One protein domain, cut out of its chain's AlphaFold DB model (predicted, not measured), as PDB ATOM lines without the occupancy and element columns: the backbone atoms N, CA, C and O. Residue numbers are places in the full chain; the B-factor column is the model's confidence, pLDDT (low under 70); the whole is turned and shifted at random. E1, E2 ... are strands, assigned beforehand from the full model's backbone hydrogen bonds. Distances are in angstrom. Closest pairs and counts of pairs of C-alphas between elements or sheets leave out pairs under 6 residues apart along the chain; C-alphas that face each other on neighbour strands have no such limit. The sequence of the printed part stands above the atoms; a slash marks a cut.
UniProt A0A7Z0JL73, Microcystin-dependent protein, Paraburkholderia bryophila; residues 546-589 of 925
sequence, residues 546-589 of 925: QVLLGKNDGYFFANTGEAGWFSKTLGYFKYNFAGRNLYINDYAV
ATOM      1  N   GLN A 546      43.399 -53.178  29.887       91.38
ATOM      2  CA  GLN A 546      43.053 -53.528  28.503       91.38
ATOM      3  C   GLN A 546      42.819 -55.039  28.333       91.38
ATOM      4  O   GLN A 546      43.575 -55.857  28.861       91.38
ATOM      5  N   VAL A 547      41.789 -55.419  27.568       90.69
ATOM      6  CA  VAL A 547      41.422 -56.813  27.261       90.69
ATOM      7  C   VAL A 547      41.153 -56.960  25.760       90.69
ATOM      8  O   VAL A 547      40.108 -56.550  25.255       90.69
ATOM      9  N   LEU A 548      42.108 -57.550  25.040       87.00
ATOM     10  CA  LEU A 548      42.012 -57.828  23.604       87.00
ATOM     11  C   LEU A 548      41.101 -59.045  23.375       87.00
ATOM     12  O   LEU A 548      41.344 -60.099  23.963       87.00
ATOM     13  N   LEU A 549      40.087 -58.931  22.509       81.44
ATOM     14  CA  LEU A 549      39.142 -60.020  22.217       81.44
ATOM     15  C   LEU A 549      38.952 -60.227  20.707       81.44
ATOM     16  O   LEU A 549      38.432 -59.363  20.002       81.44
ATOM     17  N   GLY A 550      39.296 -61.425  20.223       82.06
ATOM     18  CA  GLY A 550      39.124 -61.836  18.827       82.06
ATOM     19  C   GLY A 550      40.334 -61.533  17.932       82.06
ATOM     20  O   GLY A 550      41.471 -61.535  18.391       82.06
ATOM     21  N   LYS A 551      40.082 -61.338  16.630       84.19
ATOM     22  CA  LYS A 551      41.103 -61.040  15.599       84.19
ATOM     23  C   LYS A 551      41.082 -59.587  15.092       84.19
ATOM     24  O   LYS A 551      41.774 -59.278  14.129       84.19
ATOM     25  N   ASN A 552      40.260 -58.723  15.688       87.25
ATOM     26  CA  ASN A 552      40.331 -57.285  15.430       87.25
ATOM     27  C   ASN A 552      41.577 -56.690  16.113       87.25
ATOM     28  O   ASN A 552      42.183 -57.305  16.987       87.25
ATOM     29  N   ASP A 553      41.946 -55.482  15.708       89.25
ATOM     30  CA  ASP A 553      43.031 -54.663  16.261       89.25
ATOM     31  C   ASP A 553      42.606 -53.873  17.518       89.25
ATOM     32  O   ASP A 553      43.182 -52.824  17.815       89.25
ATOM     33  N   GLY A 554      41.566 -54.337  18.218       91.44
ATOM     34  CA  GLY A 554      40.909 -53.615  19.296       91.44
ATOM     35  C   GLY A 554      40.830 -54.364  20.624       91.44
ATOM     36  O   GLY A 554      41.093 -55.564  20.740       91.44
ATOM     37  N   TYR A 555      40.471 -53.613  21.659       93.31
ATOM     38  CA  TYR A 555      40.446 -54.059  23.045       93.31
ATOM     39  C   TYR A 555      39.348 -53.350  23.834       93.31
ATOM     40  O   TYR A 555      39.062 -52.173  23.620       93.31
ATOM     41  N   PHE A 556      38.749 -54.071  24.781       93.81
ATOM     42  CA  PHE A 556      37.985 -53.447  25.856       93.81
ATOM     43  C   PHE A 556      38.948 -52.751  26.813       93.81
ATOM     44  O   PHE A 556      40.022 -53.286  27.087       93.81
ATOM     45  N   PHE A 557      38.572 -51.582  27.323       93.06
ATOM     46  CA  PHE A 557      39.423 -50.773  28.188       93.06
ATOM     47  C   PHE A 557      38.667 -50.153  29.364       93.06
ATOM     48  O   PHE A 557      37.464 -49.899  29.279       93.06
ATOM     49  N   ALA A 558      39.389 -49.882  30.451       92.69
ATOM     50  CA  ALA A 558      38.925 -49.051  31.557       92.69
ATOM     51  C   ALA A 558      40.096 -48.306  32.215       92.69
ATOM     52  O   ALA A 558      41.090 -48.920  32.618       92.69
ATOM     53  N   ASN A 559      39.946 -46.991  32.360       90.75
ATOM     54  CA  ASN A 559      40.856 -46.108  33.085       90.75
ATOM     55  C   ASN A 559      40.069 -45.287  34.135       90.75
ATOM     56  O   ASN A 559      38.965 -45.666  34.526       90.75
ATOM     57  N   THR A 560      40.635 -44.198  34.664       90.50
ATOM     58  CA  THR A 560      39.989 -43.376  35.707       90.50
ATOM     59  C   THR A 560      38.920 -42.409  35.190       90.50
ATOM     60  O   THR A 560      38.102 -41.951  35.987       90.50
ATOM     61  N   GLY A 561      38.916 -42.080  33.895       91.06
ATOM     62  CA  GLY A 561      37.975 -41.135  33.279       91.06
ATOM     63  C   GLY A 561      36.916 -41.785  32.385       91.06
ATOM     64  O   GLY A 561      35.834 -41.223  32.220       91.06
ATOM     65  N   GLU A 562      37.202 -42.961  31.825       93.81
ATOM     66  CA  GLU A 562      36.333 -43.635  30.857       93.81
ATOM     67  C   GLU A 562      36.589 -45.150  30.751       93.81
ATOM     68  O   GLU A 562      37.645 -45.661  31.134       93.81
ATOM     69  N   ALA A 563      35.598 -45.873  30.222       94.75
ATOM     70  CA  ALA A 563      35.690 -47.297  29.891       94.75
ATOM     71  C   ALA A 563      34.869 -47.632  28.636       94.75
ATOM     72  O   ALA A 563      33.844 -47.002  28.373       94.75
ATOM     73  N   GLY A 564      35.291 -48.627  27.856       94.94
ATOM     74  CA  GLY A 564      34.682 -48.917  26.558       94.94
ATOM     75  C   GLY A 564      35.386 -50.011  25.763       94.94
ATOM     76  O   GLY A 564      35.985 -50.918  26.337       94.94
ATOM     77  N   TRP A 565      35.327 -49.901  24.438       94.62
ATOM     78  CA  TRP A 565      36.118 -50.674  23.481       94.62
ATOM     79  C   TRP A 565      36.717 -49.743  22.427       94.62
ATOM     80  O   TRP A 565      36.029 -48.859  21.919       94.62
ATOM     81  N   PHE A 566      37.988 -49.948  22.088       92.94
ATOM     82  CA  PHE A 566      38.728 -49.165  21.103       92.94
ATOM     83  C   PHE A 566      39.390 -50.082  20.073       92.94
ATOM     84  O   PHE A 566      40.025 -51.063  20.444       92.94
ATOM     85  N   SER A 567      39.310 -49.714  18.796       92.19
ATOM     86  CA  SER A 567      40.071 -50.257  17.668       92.19
ATOM     87  C   SER A 567      40.674 -49.104  16.861       92.19
ATOM     88  O   SER A 567      40.055 -48.054  16.676       92.19
ATOM     89  N   LYS A 568      41.884 -49.308  16.329       90.25
ATOM     90  CA  LYS A 568      42.574 -48.297  15.518       90.25
ATOM     91  C   LYS A 568      41.991 -48.166  14.103       90.25
ATOM     92  O   LYS A 568      42.142 -47.112  13.491       90.25
ATOM     93  N   THR A 569      41.353 -49.213  13.576       91.38
ATOM     94  CA  THR A 569      40.826 -49.260  12.196       91.38
ATOM     95  C   THR A 569      39.302 -49.328  12.095       91.38
ATOM     96  O   THR A 569      38.759 -48.982  11.048       91.38
ATOM     97  N   LEU A 570      38.607 -49.728  13.163       89.38
ATOM     98  CA  LEU A 570      37.143 -49.839  13.230       89.38
ATOM     99  C   LEU A 570      36.502 -48.781  14.147       89.38
ATOM    100  O   LEU A 570      35.277 -48.697  14.218       89.38
ATOM    101  N   GLY A 571      37.314 -47.971  14.832       92.50
ATOM    102  CA  GLY A 571      36.850 -46.924  15.740       92.50
ATOM    103  C   GLY A 571      36.599 -47.421  17.165       92.50
ATOM    104  O   GLY A 571      37.133 -48.445  17.585       92.50
ATOM    105  N   TYR A 572      35.820 -46.677  17.946       92.62
ATOM    106  CA  TYR A 572      35.634 -46.926  19.373       92.62
ATOM    107  C   TYR A 572      34.208 -46.635  19.851       92.62
ATOM    108  O   TYR A 572      33.510 -45.789  19.292       92.62
ATOM    109  N   PHE A 573      33.812 -47.270  20.955       94.75
ATOM    110  CA  PHE A 573      32.737 -46.774  21.815       94.75
ATOM    111  C   PHE A 573      33.235 -46.656  23.255       94.75
ATOM    112  O   PHE A 573      34.000 -47.502  23.714       94.75
ATOM    113  N   LYS A 574      32.821 -45.622  23.992       94.38
ATOM    114  CA  LYS A 574      33.249 -45.426  25.388       94.38
ATOM    115  C   LYS A 574      32.236 -44.662  26.221       94.38
ATOM    116  O   LYS A 574      31.647 -43.700  25.745       94.38
ATOM    117  N   TYR A 575      32.057 -45.069  27.468       94.31
ATOM    118  CA  TYR A 575      31.323 -44.309  28.466       94.31
ATOM    119  C   TYR A 575      32.298 -43.411  29.229       94.31
ATOM    120  O   TYR A 575      33.229 -43.904  29.872       94.31
ATOM    121  N   ASN A 576      32.096 -42.098  29.147       91.81
ATOM    122  CA  ASN A 576      32.892 -41.113  29.866       91.81
ATOM    123  C   ASN A 576      32.247 -40.816  31.226       91.81
ATOM    124  O   ASN A 576      31.094 -40.390  31.291       91.81
ATOM    125  N   PHE A 577      32.978 -41.033  32.322       91.81
ATOM    126  CA  PHE A 577      32.425 -40.943  33.679       91.81
ATOM    127  C   PHE A 577      32.118 -39.503  34.113       91.81
ATOM    128  O   PHE A 577      31.194 -39.290  34.897       91.81
ATOM    129  N   ALA A 578      32.857 -38.516  33.596       87.62
ATOM    130  CA  ALA A 578      32.654 -37.104  33.923       87.62
ATOM    131  C   ALA A 578      31.443 -36.521  33.177       87.62
ATOM    132  O   ALA A 578      30.547 -35.962  33.809       87.62
ATOM    133  N   GLY A 579      31.376 -36.724  31.855       81.19
ATOM    134  CA  GLY A 579      30.228 -36.339  31.020       81.19
ATOM    135  C   GLY A 579      29.002 -37.251  31.168       81.19
ATOM    136  O   GLY A 579      27.939 -36.938  30.643       81.19
ATOM    137  N   ARG A 580      29.141 -38.380  31.881       86.50
ATOM    138  CA  ARG A 580      28.103 -39.393  32.156       86.50
ATOM    139  C   ARG A 580      27.411 -39.968  30.913       86.50
ATOM    140  O   ARG A 580      26.287 -40.465  31.019       86.50
ATOM    141  N   ASN A 581      28.084 -39.947  29.766       87.62
ATOM    142  CA  ASN A 581      27.510 -40.334  28.481       87.62
ATOM    143  C   ASN A 581      28.376 -41.353  27.727       87.62
ATOM    144  O   ASN A 581      29.599 -41.396  27.880       87.62
ATOM    145  N   LEU A 582      27.720 -42.154  26.888       91.06
ATOM    146  CA  LEU A 582      28.343 -43.012  25.890       91.06
ATOM    147  C   LEU A 582      28.712 -42.186  24.647       91.06
ATOM    148  O   LEU A 582      27.975 -41.297  24.235       91.06
ATOM    149  N   TYR A 583      29.841 -42.513  24.034       91.12
ATOM    150  CA  TYR A 583      30.326 -41.977  22.766       91.12
ATOM    151  C   TYR A 583      30.586 -43.125  21.792       91.12
ATOM    152  O   TYR A 583      30.961 -44.217  22.226       91.12
ATOM    153  N   ILE A 584      30.437 -42.865  20.493       93.12
ATOM    154  CA  ILE A 584      30.801 -43.755  19.383       93.12
ATOM    155  C   ILE A 584      31.557 -42.907  18.355       93.12
ATOM    156  O   ILE A 584      30.976 -41.981  17.800       93.12
ATOM    157  N   ASN A 585      32.829 -43.217  18.087       86.69
ATOM    158  CA  ASN A 585      33.673 -42.501  17.113       86.69
ATOM    159  C   ASN A 585      33.617 -40.968  17.270       86.69
ATOM    160  O   ASN A 585      33.242 -40.262  16.340       86.69
ATOM    161  N   ASP A 586      33.920 -40.476  18.473       84.94
ATOM    162  CA  ASP A 586      33.848 -39.062  18.890       84.94
ATOM    163  C   ASP A 586      32.430 -38.449  18.969       84.94
ATOM    164  O   ASP A 586      32.245 -37.441  19.654       84.94
ATOM    165  N   TYR A 587      31.396 -39.081  18.403       83.19
ATOM    166  CA  TYR A 587      30.005 -38.636  18.537       83.19
ATOM    167  C   TYR A 587      29.394 -39.065  19.875       83.19
ATOM    168  O   TYR A 587      29.385 -40.247  20.223       83.19
ATOM    169  N   ALA A 588      28.831 -38.109  20.610       83.75
ATOM    170  CA  ALA A 588      28.026 -38.370  21.800       83.75
ATOM    171  C   ALA A 588      26.740 -39.138  21.438       83.75
ATOM    172  O   ALA A 588      26.073 -38.819  20.453       83.75
ATOM    173  N   VAL A 589      26.361 -40.125  22.253       84.31
ATOM    174  CA  VAL A 589      25.080 -40.839  22.134       84.31
ATOM    175  C   VAL A 589      23.974 -40.023  22.806       84.31
ATOM    176  O   VAL A 589      24.193 -39.354  23.818       84.31
TER     177      VAL A 589
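This is residues 546 to 589 of the 925 residues of the protein "Microcystin-dependent protein" of Paraburkholderia bryophila (UniProt A0A7Z0JL73). The model is one small slab: five antiparallel strands side by side in a single twisted sheet, with no second layer, the chain going back and forth from one edge, E1, to the other, E5. After E5 the last residues fold back, and residues 587 to 588 pair antiparallel with residues 583 to 584 of E5. The printed part has 44 residues with no named helix and five named strands, E1 to E5, in the same order along the chain and across the sheet; the class is all strand. The whole is compact, with a radius of gyration of the C-alphas of 10.4 A, and only just flat, with spans of 31 by 20 by 11 A.

Start at the edge strand E1, residues 546 to 548, and look beside it for E2, residues 554 to 558, its antiparallel neighbour at 154 degrees between directions. You will find N 547 and O 556 within hydrogen-bond range at 2.8 A, and the facing C-alphas of Leu 548 and Tyr 555 4.1 A apart. Next comes E3, residues 562 to 567, antiparallel to E2 at 173 degrees; look at N 557 and O 564, 2.8 A apart, and at the facing C-alphas of Gly 554 and Ser 567, 3.8 A apart. E4, residues 571 to 576, is antiparallel to E3 at 177 degrees, with N 565 and O 573 at 2.8 A and N 573 and O 565 at 2.9 A. The other edge strand, E5, residues 581 to 584, is antiparallel to E4 at 176 degrees, with N 583 and O 574 at 2.8 A. Each strand forms a hairpin with the next, and together they are a meander, each strand the antiparallel neighbour of the one before. E1 is apart from E4 and E5, and E2 is apart from E5.

Find C-alpha 546 at (43.053, -53.528, 28.503), where E1 begins; it runs 6.6 A to C-alpha 548. E2 runs 13.2 A from 554 to 558, and E3 15.2 A from C-alpha 562 at (36.333, -43.635, 30.857) to 567. E4 covers 15.8 A from 571 to 576. E5 runs 10.3 A from 581 and ends at C-alpha 584, (30.801, -43.755, 19.383).

The two C-alphas farthest apart are those of Lys 551 and Ala 578, 31.3 A. From edge to edge the strands' lines turn by 38 degrees. The four links between strands are tight, and the printed part has no cut. The mean pLDDT of the printed part is 89.9, and no printed residue is under 70.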